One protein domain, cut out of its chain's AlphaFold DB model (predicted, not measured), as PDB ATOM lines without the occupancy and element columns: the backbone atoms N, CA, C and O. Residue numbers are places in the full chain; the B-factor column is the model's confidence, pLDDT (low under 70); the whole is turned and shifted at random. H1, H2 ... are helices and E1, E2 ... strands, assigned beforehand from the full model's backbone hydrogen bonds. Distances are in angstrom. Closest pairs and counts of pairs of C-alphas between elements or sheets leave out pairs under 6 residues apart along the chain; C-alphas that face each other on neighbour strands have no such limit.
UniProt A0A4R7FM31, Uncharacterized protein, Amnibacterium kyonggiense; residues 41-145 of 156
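Overview. This is residues 41 to 145 of the 156 residues of an uncharacterized protein of Amnibacterium kyonggiense (UniProt A0A4R7FM31). What does the model look like? One twisted sheet of five strands runs through the middle, with the small helix H1 on one face and H3 on the other, over E2. The short H2 only grazes the sheet, and turns beyond the strands' ends, at Pro 93 and Glu 107, mark the greatest length. How is it made up? The printed part has 105 residues with three named helices and five named strands, in the order H1 H2 E1 H3 E2 E3 E4 E5; the mixed sheet has the order E1 E2 E3 E4 E5, and the class is mixed, helices and strands. How large is it? It is compact and rounded, with a radius of gyration of the C-alphas of 13.3 A and spans of 40 by 30 by 25 A.

Along the chain. Where are the strands? E1 is residues 68 to 75, 20.7 A long, from C-alpha 68 at (-1.064, 8.657, -13.831). E2, 97 to 104, is 23.4 A long and E3, 110 to 117, 23.1 A. E4, 124 to 129, is 16.2 A long and E5, 139 to 144, 16.6 A, ending at C-alpha 144 at (-6.127, 16.324, -30.875). Where are the helices? H1 is residues 45 to 52, 10.9 A, from C-alpha 45 at (1.532, 25.255, -6.666); H2 is 59 to 62, 5.0 A; H3 is 83 to 88, 8.6 A.

Arrangement. How do the strands pair? E2 E3 E4 E5 form a meander, each strand the antiparallel neighbour of the one before: N 101 and O 113 are 2.9 A apart, N 114 and O 127 2.8 A, N 126 and O 142 2.8 A. E1 and E2 are parallel at 14 degrees, with N 70 and O 98 2.7 A apart; E1, H3, E2 is a strand-helix-strand unit, two parallel neighbours with a helix between, and its crossover is right-handed. Where are the helices? H1, at a height of 8.9 A over the sheet, runs only just across the strands, at 63 degrees to E3 on the local plane; its closest C-alphas to E3 are Val 48 and Val 112, 6.9 A. On the opposite face H3 runs along E2, at 10 degrees on the local plane and a height of 9.3 A, with Arg 85 and Leu 99 the closest C-alphas, 7.1 A. H2 only grazes the sheet with residues 60 to 61. Are the helix backbones complete? In H1 and H3 every O i to N i+4 pair is within hydrogen-bond range; H2 is too short for one.

Size, cuts and confidence. How far does it reach? The two C-alphas farthest apart are those of Pro 93 and Glu 107, 40.5 A. Is it whole and confident? The printed part has no cut, no link is long, and no printed residue is under 70 in pLDDT.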
ATOM      1  N   ARG A  41      10.282  24.958 -15.327       80.75
ATOM      2  CA  ARG A  41      10.348  24.986 -13.856       80.75
ATOM      3  C   ARG A  41       9.099  24.304 -13.288       80.75
ATOM      4  O   ARG A  41       8.122  24.119 -13.997       80.75
ATOM      5  N   ALA A  42       9.098  23.920 -12.015       79.50
ATOM      6  CA  ALA A  42       7.839  23.612 -11.334       79.50
ATOM      7  C   ALA A  42       6.945  24.873 -11.281       79.50
ATOM      8  O   ALA A  42       7.473  25.934 -10.936       79.50
ATOM      9  N   PRO A  43       5.633  24.793 -11.583       77.81
ATOM     10  CA  PRO A  43       4.752  25.947 -11.458       77.81
ATOM     11  C   PRO A  43       4.574  26.368 -10.010       77.81
ATOM     12  O   PRO A  43       4.749  25.567  -9.085       77.81
ATOM     13  N   ALA A  44       4.098  27.597  -9.818       80.12
ATOM     14  CA  ALA A  44       3.485  27.978  -8.555       80.12
ATOM     15  C   ALA A  44       2.348  26.995  -8.210       80.12
ATOM     16  O   ALA A  44       1.385  26.852  -8.963       80.12
ATOM     17  N   ALA A  45       2.468  26.306  -7.069       79.19
ATOM     18  CA  ALA A  45       1.532  25.255  -6.666       79.19
ATOM     19  C   ALA A  45       0.078  25.751  -6.550       79.19
ATOM     20  O   ALA A  45      -0.843  24.985  -6.824       79.19
ATOM     21  N   SER A  46      -0.124  27.028  -6.202       89.38
ATOM     22  CA  SER A  46      -1.453  27.634  -6.091       89.38
ATOM     23  C   SER A  46      -2.186  27.700  -7.430       89.38
ATOM     24  O   SER A  46      -3.340  27.316  -7.488       89.38
ATOM     25  N   VAL A  47      -1.507  28.067  -8.525       94.62
ATOM     26  CA  VAL A  47      -2.145  28.240  -9.847       94.62
ATOM     27  C   VAL A  47      -2.811  26.951 -10.328       94.62
ATOM     28  O   VAL A  47      -3.929  26.964 -10.837       94.62
ATOM     29  N   VAL A  48      -2.137  25.812 -10.159       96.62
ATOM     30  CA  VAL A  48      -2.696  24.522 -10.586       96.62
ATOM     31  C   VAL A  48      -3.776  24.027  -9.629       96.62
ATOM     32  O   VAL A  48      -4.754  23.454 -10.099       96.62
ATOM     33  N   ALA A  49      -3.640  24.265  -8.321       96.12
ATOM     34  CA  ALA A  49      -4.683  23.921  -7.355       96.12
ATOM     35  C   ALA A  49      -5.972  24.724  -7.608       96.12
ATOM     36  O   ALA A  49      -7.039  24.131  -7.750       96.12
ATOM     37  N   ASP A  50      -5.856  26.043  -7.780       96.94
ATOM     38  CA  ASP A  50      -6.980  26.945  -8.051       96.94
ATOM     39  C   ASP A  50      -7.695  26.573  -9.361       96.94
ATOM     40  O   ASP A  50      -8.926  26.535  -9.420       96.94
ATOM     41  N   SER A  51      -6.930  26.223 -10.402       97.69
ATOM     42  CA  SER A  51      -7.477  25.703 -11.656       97.69
ATOM     43  C   SER A  51      -8.203  24.367 -11.451       97.69
ATOM     44  O   SER A  51      -9.336  24.187 -11.894       97.69
ATOM     45  N   MET A  52      -7.593  23.417 -10.740       96.81
ATOM     46  CA  MET A  52      -8.166  22.085 -10.529       96.81
ATOM     47  C   MET A  52      -9.490  22.122  -9.754       96.81
ATOM     48  O   MET A  52     -10.407  21.371 -10.094       96.81
ATOM     49  N   ASP A  53      -9.596  23.024  -8.778       96.56
ATOM     50  CA  ASP A  53     -10.776  23.212  -7.931       96.56
ATOM     51  C   ASP A  53     -11.782  24.226  -8.513       96.56
ATOM     52  O   ASP A  53     -12.811  24.523  -7.897       96.56
ATOM     53  N   SER A  54     -11.523  24.752  -9.716       96.38
ATOM     54  CA  SER A  54     -12.340  25.800 -10.321       96.38
ATOM     55  C   SER A  54     -13.786  25.333 -10.557       96.38
ATOM     56  O   SER A  54     -14.031  24.410 -11.346       96.38
ATOM     57  N   PRO A  55     -14.801  26.007  -9.978       95.19
ATOM     58  CA  PRO A  55     -16.201  25.676 -10.240       95.19
ATOM     59  C   PRO A  55     -16.612  25.998 -11.685       95.19
ATOM     60  O   PRO A  55     -17.597  25.450 -12.186       95.19
ATOM     61  N   ALA A  56     -15.851  26.860 -12.371       95.50
ATOM     62  CA  ALA A  56     -16.053  27.202 -13.775       95.50
ATOM     63  C   ALA A  56     -15.563  26.108 -14.740       95.50
ATOM     64  O   ALA A  56     -15.922  26.144 -15.920       95.50
ATOM     65  N   ALA A  57     -14.782  25.130 -14.263       97.56
ATOM     66  CA  ALA A  57     -14.308  24.029 -15.090       97.56
ATOM     67  C   ALA A  57     -15.487  23.219 -15.653       97.56
ATOM     68  O   ALA A  57     -16.481  23.021 -14.958       97.56
ATOM     69  N   PRO A  58     -15.429  22.714 -16.895       97.12
ATOM     70  CA  PRO A  58     -16.529  21.956 -17.478       97.12
ATOM     71  C   PRO A  58     -16.757  20.646 -16.715       97.12
ATOM     72  O   PRO A  58     -15.819  20.058 -16.177       97.12
ATOM     73  N   ALA A  59     -17.992  20.132 -16.730       97.12
ATOM     74  CA  ALA A  59     -18.326  18.855 -16.084       97.12
ATOM     75  C   ALA A  59     -17.399  17.717 -16.544       97.12
ATOM     76  O   ALA A  59     -16.850  16.999 -15.723       97.12
ATOM     77  N   ALA A  60     -17.093  17.653 -17.845       95.94
ATOM     78  CA  ALA A  60     -16.150  16.678 -18.396       95.94
ATOM     79  C   ALA A  60     -14.739  16.730 -17.775       95.94
ATOM     80  O   ALA A  60     -14.053  15.715 -17.788       95.94
ATOM     81  N   PHE A  61     -14.301  17.882 -17.254       97.88
ATOM     82  CA  PHE A  61     -13.052  17.997 -16.503       97.88
ATOM     83  C   PHE A  61     -13.242  17.603 -15.037       97.88
ATOM     84  O   PHE A  61     -12.438  16.851 -14.498       97.88
ATOM     85  N   ARG A  62     -14.293  18.095 -14.376       97.44
ATOM     86  CA  ARG A  62     -14.526  17.822 -12.947       97.44
ATOM     87  C   ARG A  62     -14.840  16.353 -12.666       97.44
ATOM     88  O   ARG A  62     -14.368  15.805 -11.679       97.44
ATOM     89  N   ASP A  63     -15.566  15.710 -13.572       95.94
ATOM     90  CA  ASP A  63     -16.012  14.318 -13.447       95.94
ATOM     91  C   ASP A  63     -14.994  13.330 -14.044       95.94
ATOM     92  O   ASP A  63     -15.266  12.136 -14.199       95.94
ATOM     93  N   ARG A  64     -13.815  13.824 -14.440       94.94
ATOM     94  CA  ARG A  64     -12.823  13.029 -15.155       94.94
ATOM     95  C   ARG A  64     -12.142  12.021 -14.223       94.94
ATOM     96  O   ARG A  64     -11.816  12.359 -13.086       94.94
ATOM     97  N   PRO A  65     -11.834  10.803 -14.701       92.69
ATOM     98  CA  PRO A  65     -11.059   9.860 -13.908       92.69
ATOM     99  C   PRO A  65      -9.634  10.392 -13.680       92.69
ATOM    100  O   PRO A  65      -9.034  10.942 -14.611       92.69
ATOM    101  N   PRO A  66      -9.051  10.204 -12.485       93.94
ATOM    102  CA  PRO A  66      -7.651  10.528 -12.268       93.94
ATOM    103  C   PRO A  66      -6.769   9.595 -13.100       93.94
ATOM    104  O   PRO A  66      -7.012   8.389 -13.179       93.94
ATOM    105  N   PHE A  67      -5.722  10.150 -13.704       95.69
ATOM    106  CA  PHE A  67      -4.738   9.408 -14.488       95.69
ATOM    107  C   PHE A  67      -3.352   9.498 -13.861       95.69
ATOM    108  O   PHE A  67      -3.083  10.327 -12.992       95.69
ATOM    109  N   ARG A  68      -2.447   8.615 -14.293       95.81
ATOM    110  CA  ARG A  68      -1.064   8.657 -13.831       95.81
ATOM    111  C   ARG A  68      -0.406   9.940 -14.339       95.81
ATOM    112  O   ARG A  68      -0.410  10.212 -15.536       95.81
ATOM    113  N   SER A  69       0.211  10.687 -13.431       96.75
ATOM    114  CA  SER A  69       0.887  11.934 -13.779       96.75
ATOM    115  C   SER A  69       2.151  11.696 -14.617       96.75
ATOM    116  O   SER A  69       2.975  10.834 -14.302       96.75
ATOM    117  N   CYS A  70       2.318  12.517 -15.649       97.25
ATOM    118  CA  CYS A  70       3.547  12.736 -16.408       97.25
ATOM    119  C   CYS A  70       4.362  13.924 -15.886       97.25
ATOM    120  O   CYS A  70       5.399  14.292 -16.445       97.25
ATOM    121  N   GLY A  71       3.927  14.484 -14.762       96.25
ATOM    122  CA  GLY A  71       4.486  15.659 -14.130       96.25
ATOM    123  C   GLY A  71       3.660  16.907 -14.392       96.25
ATOM    124  O   GLY A  71       2.626  16.904 -15.062       96.25
ATOM    125  N   GLN A  72       4.173  17.982 -13.820       97.12
ATOM    126  CA  GLN A  72       3.636  19.320 -13.911       97.12
ATOM    127  C   GLN A  72       4.824  20.255 -14.139       97.12
ATOM    128  O   GLN A  72       5.834  20.147 -13.439       97.12
ATOM    129  N   LEU A  73       4.718  21.144 -15.119       96.31
ATOM    130  CA  LEU A  73       5.762  22.115 -15.428       96.31
ATOM    131  C   LEU A  73       5.177  23.454 -15.849       96.31
ATOM    132  O   LEU A  73       4.086  23.527 -16.400       96.31
ATOM    133  N   GLU A  74       5.932  24.505 -15.596       96.44
ATOM    134  CA  GLU A  74       5.722  25.837 -16.120       96.44
ATOM    135  C   GLU A  74       6.750  26.069 -17.218       96.44
ATOM    136  O   GLU A  74       7.950  25.892 -16.991       96.44
ATOM    137  N   VAL A  75       6.273  26.439 -18.401       95.06
ATOM    138  CA  VAL A  75       7.102  26.812 -19.545       95.06
ATOM    139  C   VAL A  75       6.949  28.303 -19.799       95.06
ATOM    140  O   VAL A  75       5.849  28.861 -19.739       95.06
ATOM    141  N   GLU A  76       8.065  28.951 -20.121       92.56
ATOM    142  CA  GLU A  76       8.031  30.330 -20.594       92.56
ATOM    143  C   GLU A  76       7.166  30.435 -21.856       92.56
ATOM    144  O   GLU A  76       6.968  29.466 -22.595       92.56
ATOM    145  N   ARG A  77       6.635  31.624 -22.130       87.75
ATOM    146  CA  ARG A  77       5.838  31.854 -23.336       87.75
ATOM    147  C   ARG A  77       6.680  31.601 -24.588       87.75
ATOM    148  O   ARG A  77       7.737  32.201 -24.752       87.75
ATOM    149  N   GLY A  78       6.196  30.735 -25.478       88.00
ATOM    150  CA  GLY A  78       6.960  30.278 -26.647       88.00
ATOM    151  C   GLY A  78       8.061  29.262 -26.314       88.00
ATOM    152  O   GLY A  78       8.743  28.783 -27.218       88.00
ATOM    153  N   GLY A  79       8.224  28.914 -25.035       90.25
ATOM    154  CA  GLY A  79       9.050  27.812 -24.571       90.25
ATOM    155  C   GLY A  79       8.418  26.460 -24.899       90.25
ATOM    156  O   GLY A  79       7.204  26.335 -25.061       90.25
ATOM    157  N   GLY A  80       9.272  25.445 -25.021       94.25
ATOM    158  CA  GLY A  80       8.854  24.097 -25.383       94.25
ATOM    159  C   GLY A  80       8.582  23.204 -24.174       94.25
ATOM    160  O   GLY A  80       9.321  23.227 -23.189       94.25
ATOM    161  N   VAL A  81       7.566  22.353 -24.283       95.81
ATOM    162  CA  VAL A  81       7.343  21.205 -23.408       95.81
ATOM    163  C   VAL A  81       8.467  20.185 -23.651       95.81
ATOM    164  O   VAL A  81       8.684  19.774 -24.794       95.81
ATOM    165  N   PRO A  82       9.199  19.753 -22.608       95.75
ATOM    166  CA  PRO A  82      10.272  18.776 -22.746       95.75
ATOM    167  C   PRO A  82       9.794  17.457 -23.365       95.75
ATOM    168  O   PRO A  82       8.728  16.936 -23.028       95.75
ATOM    169  N   ALA A  83      10.609  16.892 -24.258       95.44
ATOM    170  CA  ALA A  83      10.249  15.702 -25.030       95.44
ATOM    171  C   ALA A  83       9.966  14.468 -24.156       95.44
ATOM    172  O   ALA A  83       9.119  13.655 -24.509       95.44
ATOM    173  N   ASP A  84      10.619  14.333 -22.999       95.31
ATOM    174  CA  ASP A  84      10.366  13.259 -22.030       95.31
ATOM    175  C   ASP A  84       8.962  13.354 -21.409       95.31
ATOM    176  O   ASP A  84       8.316  12.333 -21.160       95.31
ATOM    177  N   ARG A  85       8.453  14.576 -21.217       96.38
ATOM    178  CA  ARG A  85       7.093  14.826 -20.720       96.38
ATOM    179  C   ARG A  85       6.046  14.465 -21.761       96.38
ATOM    180  O   ARG A  85       5.064  13.812 -21.421       96.38
ATOM    181  N   ILE A  86       6.289  14.825 -23.022       95.75
ATOM    182  CA  ILE A  86       5.427  14.439 -24.149       95.75
ATOM    183  C   ILE A  86       5.461  12.920 -24.340       95.75
ATOM    184  O   ILE A  86       4.414  12.289 -24.431       95.75
ATOM    185  N   ALA A  87       6.646  12.307 -24.318       94.75
ATOM    186  CA  ALA A  87       6.800  10.861 -24.455       94.75
ATOM    187  C   ALA A  87       6.078  10.086 -23.341       94.75
ATOM    188  O   ALA A  87       5.566   8.999 -23.588       94.75
ATOM    189  N   CYS A  88       5.971  10.647 -22.133       95.44
ATOM    190  CA  CYS A  88       5.190  10.038 -21.059       95.44
ATOM    191  C   CYS A  88       3.683   9.938 -21.374       95.44
ATOM    192  O   CYS A  88       3.023   9.034 -20.856       95.44
ATOM    193  N   LEU A  89       3.137  10.823 -22.219       94.44
ATOM    194  CA  LEU A  89       1.741  10.750 -22.670       94.44
ATOM    195  C   LEU A  89       1.495   9.590 -23.642       94.44
ATOM    196  O   LEU A  89       0.334   9.243 -23.867       94.44
ATOM    197  N   ALA A  90       2.539   8.977 -24.209       89.38
ATOM    198  CA  ALA A  90       2.381   7.778 -25.020       89.38
ATOM    199  C   ALA A  90       1.763   6.666 -24.158       89.38
ATOM    200  O   ALA A  90       2.340   6.217 -23.164       89.38
ATOM    201  N   THR A  91       0.545   6.252 -24.503       74.19
ATOM    202  CA  THR A  91      -0.211   5.301 -23.690       74.19
ATOM    203  C   THR A  91       0.269   3.879 -23.912       74.19
ATOM    204  O   THR A  91       0.552   3.443 -25.027       74.19
ATOM    205  N   THR A  92       0.291   3.114 -22.825       72.50
ATOM    206  CA  THR A  92       0.140   1.661 -22.908       72.50
ATOM    207  C   THR A  92      -1.363   1.362 -22.940       72.50
ATOM    208  O   THR A  92      -2.114   2.041 -22.231       72.50
ATOM    209  N   PRO A  93      -1.845   0.392 -23.740       74.94
ATOM    210  CA  PRO A  93      -3.264   0.049 -23.777       74.94
ATOM    211  C   PRO A  93      -3.839  -0.172 -22.371       74.94
ATOM    212  O   PRO A  93      -3.295  -0.947 -21.591       74.94
ATOM    213  N   GLY A  94      -4.936   0.519 -22.051       80.62
ATOM    214  CA  GLY A  94      -5.607   0.414 -20.750       80.62
ATOM    215  C   GLY A  94      -5.116   1.384 -19.667       80.62
ATOM    216  O   GLY A  94      -5.779   1.497 -18.640       80.62
ATOM    217  N   GLU A  95      -4.027   2.128 -19.884       90.88
ATOM    218  CA  GLU A  95      -3.523   3.115 -18.920       90.88
ATOM    219  C   GLU A  95      -3.769   4.554 -19.376       90.88
ATOM    220  O   GLU A  95      -3.467   4.920 -20.512       90.88
ATOM    221  N   GLY A  96      -4.270   5.388 -18.460       95.69
ATOM    222  CA  GLY A  96      -4.382   6.826 -18.672       95.69
ATOM    223  C   GLY A  96      -3.174   7.602 -18.145       95.69
ATOM    224  O   GLY A  96      -2.615   7.265 -17.093       95.69
ATOM    225  N   ARG A  97      -2.789   8.661 -18.858       97.06
ATOM    226  CA  ARG A  97      -1.685   9.574 -18.534       97.06
ATOM    227  C   ARG A  97      -2.175  11.020 -18.554       97.06
ATOM    228  O   ARG A  97      -3.022  11.369 -19.372       97.06
ATOM    229  N   GLU A  98      -1.651  11.849 -17.657       97.88
ATOM    230  CA  GLU A  98      -1.969  13.281 -17.599       97.88
ATOM    231  C   GLU A  98      -0.702  14.120 -17.402       97.88
ATOM    232  O   GLU A  98       0.084  13.864 -16.492       97.88
ATOM    233  N   LEU A  99      -0.509  15.127 -18.250       98.00
ATOM    234  CA  LEU A  99       0.555  16.125 -18.152       98.00
ATOM    235  C   LEU A  99      -0.068  17.501 -17.913       98.00
ATOM    236  O   LEU A  99      -0.972  17.896 -18.647       98.00
ATOM    237  N   ILE A 100       0.453  18.240 -16.933       98.38
ATOM    238  CA  ILE A 100       0.008  19.606 -16.635       98.38
ATOM    239  C   ILE A 100       1.084  20.593 -17.081       98.38
ATOM    240  O   ILE A 100       2.228  20.515 -16.629       98.38
ATOM    241  N   VAL A 101       0.721  21.535 -17.945       97.88
ATOM    242  CA  VAL A 101       1.612  22.599 -18.411       97.88
ATOM    243  C   VAL A 101       1.004  23.944 -18.061       97.88
ATOM    244  O   VAL A 101      -0.119  24.242 -18.455       97.88
ATOM    245  N   VAL A 102       1.761  24.767 -17.349       97.69
ATOM    246  CA  VAL A 102       1.430  26.167 -17.099       97.69
ATOM    247  C   VAL A 102       2.241  27.028 -18.058       97.69
ATOM    248  O   VAL A 102       3.442  26.831 -18.228       97.69
ATOM    249  N   THR A 103       1.589  27.981 -18.700       95.75
ATOM    250  CA  THR A 103       2.250  29.066 -19.430       95.75
ATOM    251  C   THR A 103       1.582  30.389 -19.070       95.75
ATOM    252  O   THR A 103       0.745  30.426 -18.171       95.75
ATOM    253  N   SER A 104       1.940  31.480 -19.744       94.44
ATOM    254  CA  SER A 104       1.311  32.783 -19.530       94.44
ATOM    255  C   SER A 104       0.951  33.508 -20.825       94.44
ATOM    256  O   SER A 104       1.667  33.436 -21.832       94.44
ATOM    257  N   THR A 105      -0.150  34.260 -20.785       93.00
ATOM    258  CA  THR A 105      -0.516  35.236 -21.824       93.00
ATOM    259  C   THR A 105       0.540  36.335 -21.926       93.00
ATOM    260  O   THR A 105       1.439  36.413 -21.087       93.00
ATOM    261  N   ALA A 106       0.475  37.194 -22.948       91.69
ATOM    262  CA  ALA A 106       1.426  38.300 -23.113       91.69
ATOM    263  C   ALA A 106       1.433  39.251 -21.900       91.69
ATOM    264  O   ALA A 106       2.489  39.733 -21.492       91.69
ATOM    265  N   GLU A 107       0.271  39.431 -21.284       91.62
ATOM    266  CA  GLU A 107      -0.000  40.261 -20.112       91.62
ATOM    267  C   GLU A 107       0.403  39.576 -18.795       91.62
ATOM    268  O   GLU A 107       0.370  40.205 -17.739       91.62
ATOM    269  N   GLY A 108       0.800  38.300 -18.851       92.94
ATOM    270  CA  GLY A 108       1.280  37.531 -17.706       92.94
ATOM    271  C   GLY A 108       0.207  36.733 -16.965       92.94
ATOM    272  O   GLY A 108       0.523  36.146 -15.934       92.94
ATOM    273  N   ALA A 109      -1.032  36.676 -17.467       94.88
ATOM    274  CA  ALA A 109      -2.064  35.829 -16.870       94.88
ATOM    275  C   ALA A 109      -1.713  34.346 -17.086       94.88
ATOM    276  O   ALA A 109      -1.312  33.986 -18.198       94.88
ATOM    277  N   PRO A 110      -1.814  33.485 -16.061       96.19
ATOM    278  CA  PRO A 110      -1.508  32.073 -16.213       96.19
ATOM    279  C   PRO A 110      -2.537  31.379 -17.111       96.19
ATOM    280  O   PRO A 110      -3.722  31.703 -17.116       96.19
ATOM    281  N   VAL A 111      -2.062  30.388 -17.858       97.00
ATOM    282  CA  VAL A 111      -2.888  29.462 -18.632       97.00
ATOM    283  C   VAL A 111      -2.458  28.050 -18.267       97.00
ATOM    284  O   VAL A 111      -1.299  27.684 -18.482       97.00
ATOM    285  N   VAL A 112      -3.378  27.257 -17.724       98.38
ATOM    286  CA  VAL A 112      -3.126  25.868 -17.322       98.38
ATOM    287  C   VAL A 112      -3.694  24.930 -18.377       98.38
ATOM    288  O   VAL A 112      -4.871  25.002 -18.715       98.38
ATOM    289  N   ARG A 113      -2.870  24.026 -18.903       98.25
ATOM    290  CA  ARG A 113      -3.291  22.982 -19.842       98.25
ATOM    291  C   ARG A 113      -3.085  21.601 -19.247       98.25
ATOM    292  O   ARG A 113      -1.998  21.281 -18.772       98.25
ATOM    293  N   TYR A 114      -4.120  20.779 -19.337       98.38
ATOM    294  CA  TYR A 114      -4.129  19.378 -18.939       98.38
ATOM    295  C   TYR A 114      -4.202  18.528 -20.201       98.38
ATOM    296  O   TYR A 114      -5.249  18.466 -20.845       98.38
ATOM    297  N   TYR A 115      -3.095  17.883 -20.553       98.00
ATOM    298  CA  TYR A 115      -3.012  16.963 -21.683       98.00
ATOM    299  C   TYR A 115      -3.247  15.547 -21.197       98.00
ATOM    300  O   TYR A 115      -2.567  15.089 -20.279       98.00
ATOM    301  N   ARG A 116      -4.203  14.851 -21.808       97.44
ATOM    302  CA  ARG A 116      -4.685  13.561 -21.326       97.44
ATOM    303  C   ARG A 116      -4.762  12.557 -22.457       97.44
ATOM    304  O   ARG A 116      -5.275  12.842 -23.535       97.44
ATOM    305  N   THR A 117      -4.292  11.355 -22.180       96.12
ATOM    306  CA  THR A 117      -4.400  10.197 -23.067       96.12
ATOM    307  C   THR A 117      -4.855   9.006 -22.233       96.12
ATOM    308  O   THR A 117      -4.536   8.928 -21.048       96.12
ATOM    309  N   GLY A 118      -5.638   8.084 -22.794       94.31
ATOM    310  CA  GLY A 118      -6.097   6.920 -22.036       94.31
ATOM    311  C   GLY A 118      -7.362   6.257 -22.575       94.31
ATOM    312  O   GLY A 118      -7.833   6.601 -23.661       94.31
ATOM    313  N   PRO A 119      -7.929   5.297 -21.821       92.38
ATOM    314  CA  PRO A 119      -9.162   4.614 -22.196       92.38
ATOM    315  C   PRO A 119     -10.302   5.601 -22.473       92.38
ATOM    316  O   PRO A 119     -10.576   6.485 -21.667       92.38
ATOM    317  N   GLY A 120     -10.973   5.436 -23.616       90.56
ATOM    318  CA  GLY A 120     -12.081   6.301 -24.033       90.56
ATOM    319  C   GLY A 120     -11.672   7.638 -24.663       90.56
ATOM    320  O   GLY A 120     -12.552   8.370 -25.109       90.56
ATOM    321  N   ILE A 121     -10.373   7.945 -24.754       92.75
ATOM    322  CA  ILE A 121      -9.857   9.147 -25.423       92.75
ATOM    323  C   ILE A 121      -9.254   8.756 -26.774       92.75
ATOM    324  O   ILE A 121      -8.322   7.956 -26.850       92.75
ATOM    325  N   THR A 122      -9.765   9.353 -27.851       91.12
ATOM    326  CA  THR A 122      -9.169   9.231 -29.188       91.12
ATOM    327  C   THR A 122      -8.117  10.318 -29.372       91.12
ATOM    328  O   THR A 122      -8.446  11.473 -29.637       91.12
ATOM    329  N   GLY A 123      -6.851   9.929 -29.257       93.38
ATOM    330  CA  GLY A 123      -5.706  10.824 -29.377       93.38
ATOM    331  C   GLY A 123      -5.366  11.523 -28.059       93.38
ATOM    332  O   GLY A 123      -5.217  10.840 -27.049       93.38
ATOM    333  N   VAL A 124      -5.229  12.855 -28.069       96.00
ATOM    334  CA  VAL A 124      -4.987  13.660 -26.854       96.00
ATOM    335  C   VAL A 124      -6.197  14.546 -26.565       96.00
ATOM    336  O   VAL A 124      -6.575  15.370 -27.393       96.00
ATOM    337  N   GLU A 125      -6.787  14.401 -25.385       97.38
ATOM    338  CA  GLU A 125      -7.782  15.330 -24.846       97.38
ATOM    339  C   GLU A 125      -7.052  16.457 -24.110       97.38
ATOM    340  O   GLU A 125      -6.129  16.206 -23.332       97.38
ATOM    341  N   ILE A 126      -7.454  17.699 -24.357       97.94
ATOM    342  CA  ILE A 126      -6.851  18.882 -23.749       97.94
ATOM    343  C   ILE A 126      -7.940  19.661 -23.030       97.94
ATOM    344  O   ILE A 126      -8.932  20.066 -23.641       97.94
ATOM    345  N   PHE A 127      -7.719  19.928 -21.748       98.44
ATOM    346  CA  PHE A 127      -8.451  20.965 -21.034       98.44
ATOM    347  C   PHE A 127      -7.544  22.166 -20.832       98.44
ATOM    348  O   PHE A 127      -6.420  22.019 -20.365       98.44
ATOM    349  N   GLU A 128      -8.029  23.340 -21.199       98.25
ATOM    350  CA  GLU A 128      -7.338  24.609 -21.017       98.25
ATOM    351  C   GLU A 128      -8.144  25.468 -20.054       98.25
ATOM    352  O   GLU A 128      -9.330  25.700 -20.285       98.25
ATOM    353  N   ASP A 129      -7.490  25.933 -19.000       98.44
ATOM    354  CA  ASP A 129      -7.967  26.975 -18.109       98.44
ATOM    355  C   ASP A 129      -7.195  28.256 -18.397       98.44
ATOM    356  O   ASP A 129      -6.011  28.376 -18.079       98.44
ATOM    357  N   ALA A 130      -7.876  29.200 -19.029       97.31
ATOM    358  CA  ALA A 130      -7.377  30.548 -19.228       97.31
ATOM    359  C   ALA A 130      -8.197  31.567 -18.424       97.31
ATOM    360  O   ALA A 130      -8.189  32.736 -18.779       97.31
ATOM    361  N   THR A 131      -8.955  31.162 -17.398       97.00
ATOM    362  CA  THR A 131      -9.936  32.043 -16.729       97.00
ATOM    363  C   THR A 131      -9.338  33.269 -16.035       97.00
ATOM    364  O   THR A 131     -10.044  34.263 -15.865       97.00
ATOM    365  N   ASP A 132      -8.041  33.253 -15.726       95.06
ATOM    366  CA  ASP A 132      -7.320  34.423 -15.213       95.06
ATOM    367  C   ASP A 132      -7.035  35.494 -16.287       95.06
ATOM    368  O   ASP A 132      -6.699  36.638 -15.955       95.06
ATOM    369  N   ASP A 133      -7.197  35.172 -17.576       93.56
ATOM    370  CA  ASP A 133      -7.124  36.146 -18.663       93.56
ATOM    371  C   ASP A 133      -8.420  36.969 -18.757       93.56
ATOM    372  O   ASP A 133      -9.470  36.523 -19.223       93.56
ATOM    373  N   ARG A 134      -8.335  38.241 -18.369       88.81
ATOM    374  CA  ARG A 134      -9.481  39.163 -18.337       88.81
ATOM    375  C   ARG A 134      -9.990  39.582 -19.718       88.81
ATOM    376  O   ARG A 134     -11.075  40.158 -19.794       88.81
ATOM    377  N   VAL A 135      -9.230  39.353 -20.791       85.44
ATOM    378  CA  VAL A 135      -9.572  39.824 -22.149       85.44
ATOM    379  C   VAL A 135     -10.464  38.824 -22.901       85.44
ATOM    380  O   VAL A 135     -11.039  39.154 -23.937       85.44
ATOM    381  N   GLY A 136     -10.649  37.619 -22.364       82.25
ATOM    382  CA  GLY A 136     -11.499  36.591 -22.977       82.25
ATOM    383  C   GLY A 136     -11.208  35.171 -22.502       82.25
ATOM    384  O   GLY A 136     -11.562  34.211 -23.186       82.25
ATOM    385  N   GLY A 137     -10.543  35.044 -21.358       92.69
ATOM    386  CA  GLY A 137     -10.186  33.796 -20.727       92.69
ATOM    387  C   GLY A 137     -11.394  32.950 -20.369       92.69
ATOM    388  O   GLY A 137     -12.381  33.431 -19.811       92.69
ATOM    389  N   ALA A 138     -11.320  31.666 -20.690       96.69
ATOM    390  CA  ALA A 138     -12.355  30.706 -20.359       96.69
ATOM    391  C   ALA A 138     -11.759  29.309 -20.254       96.69
ATOM    392  O   ALA A 138     -10.676  29.033 -20.775       96.69
ATOM    393  N   TRP A 139     -12.526  28.409 -19.650       98.19
ATOM    394  CA  TRP A 139     -12.275  26.991 -19.812       98.19
ATOM    395  C   TRP A 139     -12.611  26.527 -21.222       98.19
ATOM    396  O   TRP A 139     -13.652  26.882 -21.785       98.19
ATOM    397  N   ARG A 140     -11.762  25.667 -21.777       97.00
ATOM    398  CA  ARG A 140     -11.976  25.050 -23.085       97.00
ATOM    399  C   ARG A 140     -11.603  23.580 -23.034       97.00
ATOM    400  O   ARG A 140     -10.676  23.180 -22.337       97.00
ATOM    401  N   ARG A 141     -12.329  22.785 -23.813       96.62
ATOM    402  CA  ARG A 141     -11.958  21.412 -24.145       96.62
ATOM    403  C   ARG A 141     -11.607  21.357 -25.626       96.62
ATOM    404  O   ARG A 141     -12.360  21.871 -26.453       96.62
ATOM    405  N   LEU A 142     -10.481  20.737 -25.943       95.31
ATOM    406  CA  LEU A 142      -9.992  20.501 -27.296       95.31
ATOM    407  C   LEU A 142      -9.628  19.017 -27.417       95.31
ATOM    408  O   LEU A 142      -9.225  18.398 -26.436       95.31
ATOM    409  N   ASP A 143      -9.731  18.456 -28.618       93.44
ATOM    410  CA  ASP A 143      -9.340  17.070 -28.881       93.44
ATOM    411  C   ASP A 143      -8.363  17.027 -30.072       93.44
ATOM    412  O   ASP A 143      -8.717  17.382 -31.202       93.44
ATOM    413  N   CYS A 144      -7.131  16.569 -29.841       93.44
ATOM    414  CA  CYS A 144      -6.127  16.324 -30.875       93.44
ATOM    415  C   CYS A 144      -6.250  14.894 -31.406       93.44
ATOM    416  O   CYS A 144      -5.676  13.949 -30.857       93.44
ATOM    417  N   ARG A 145      -6.969  14.729 -32.520       90.31
ATOM    418  CA  ARG A 145      -7.198  13.406 -33.132       90.31
ATOM    419  C   ARG A 145      -5.957  12.785 -33.770       90.31
ATOM    420  O   ARG A 145      -5.961  11.584 -34.016       90.31
TER     421      ARG A 145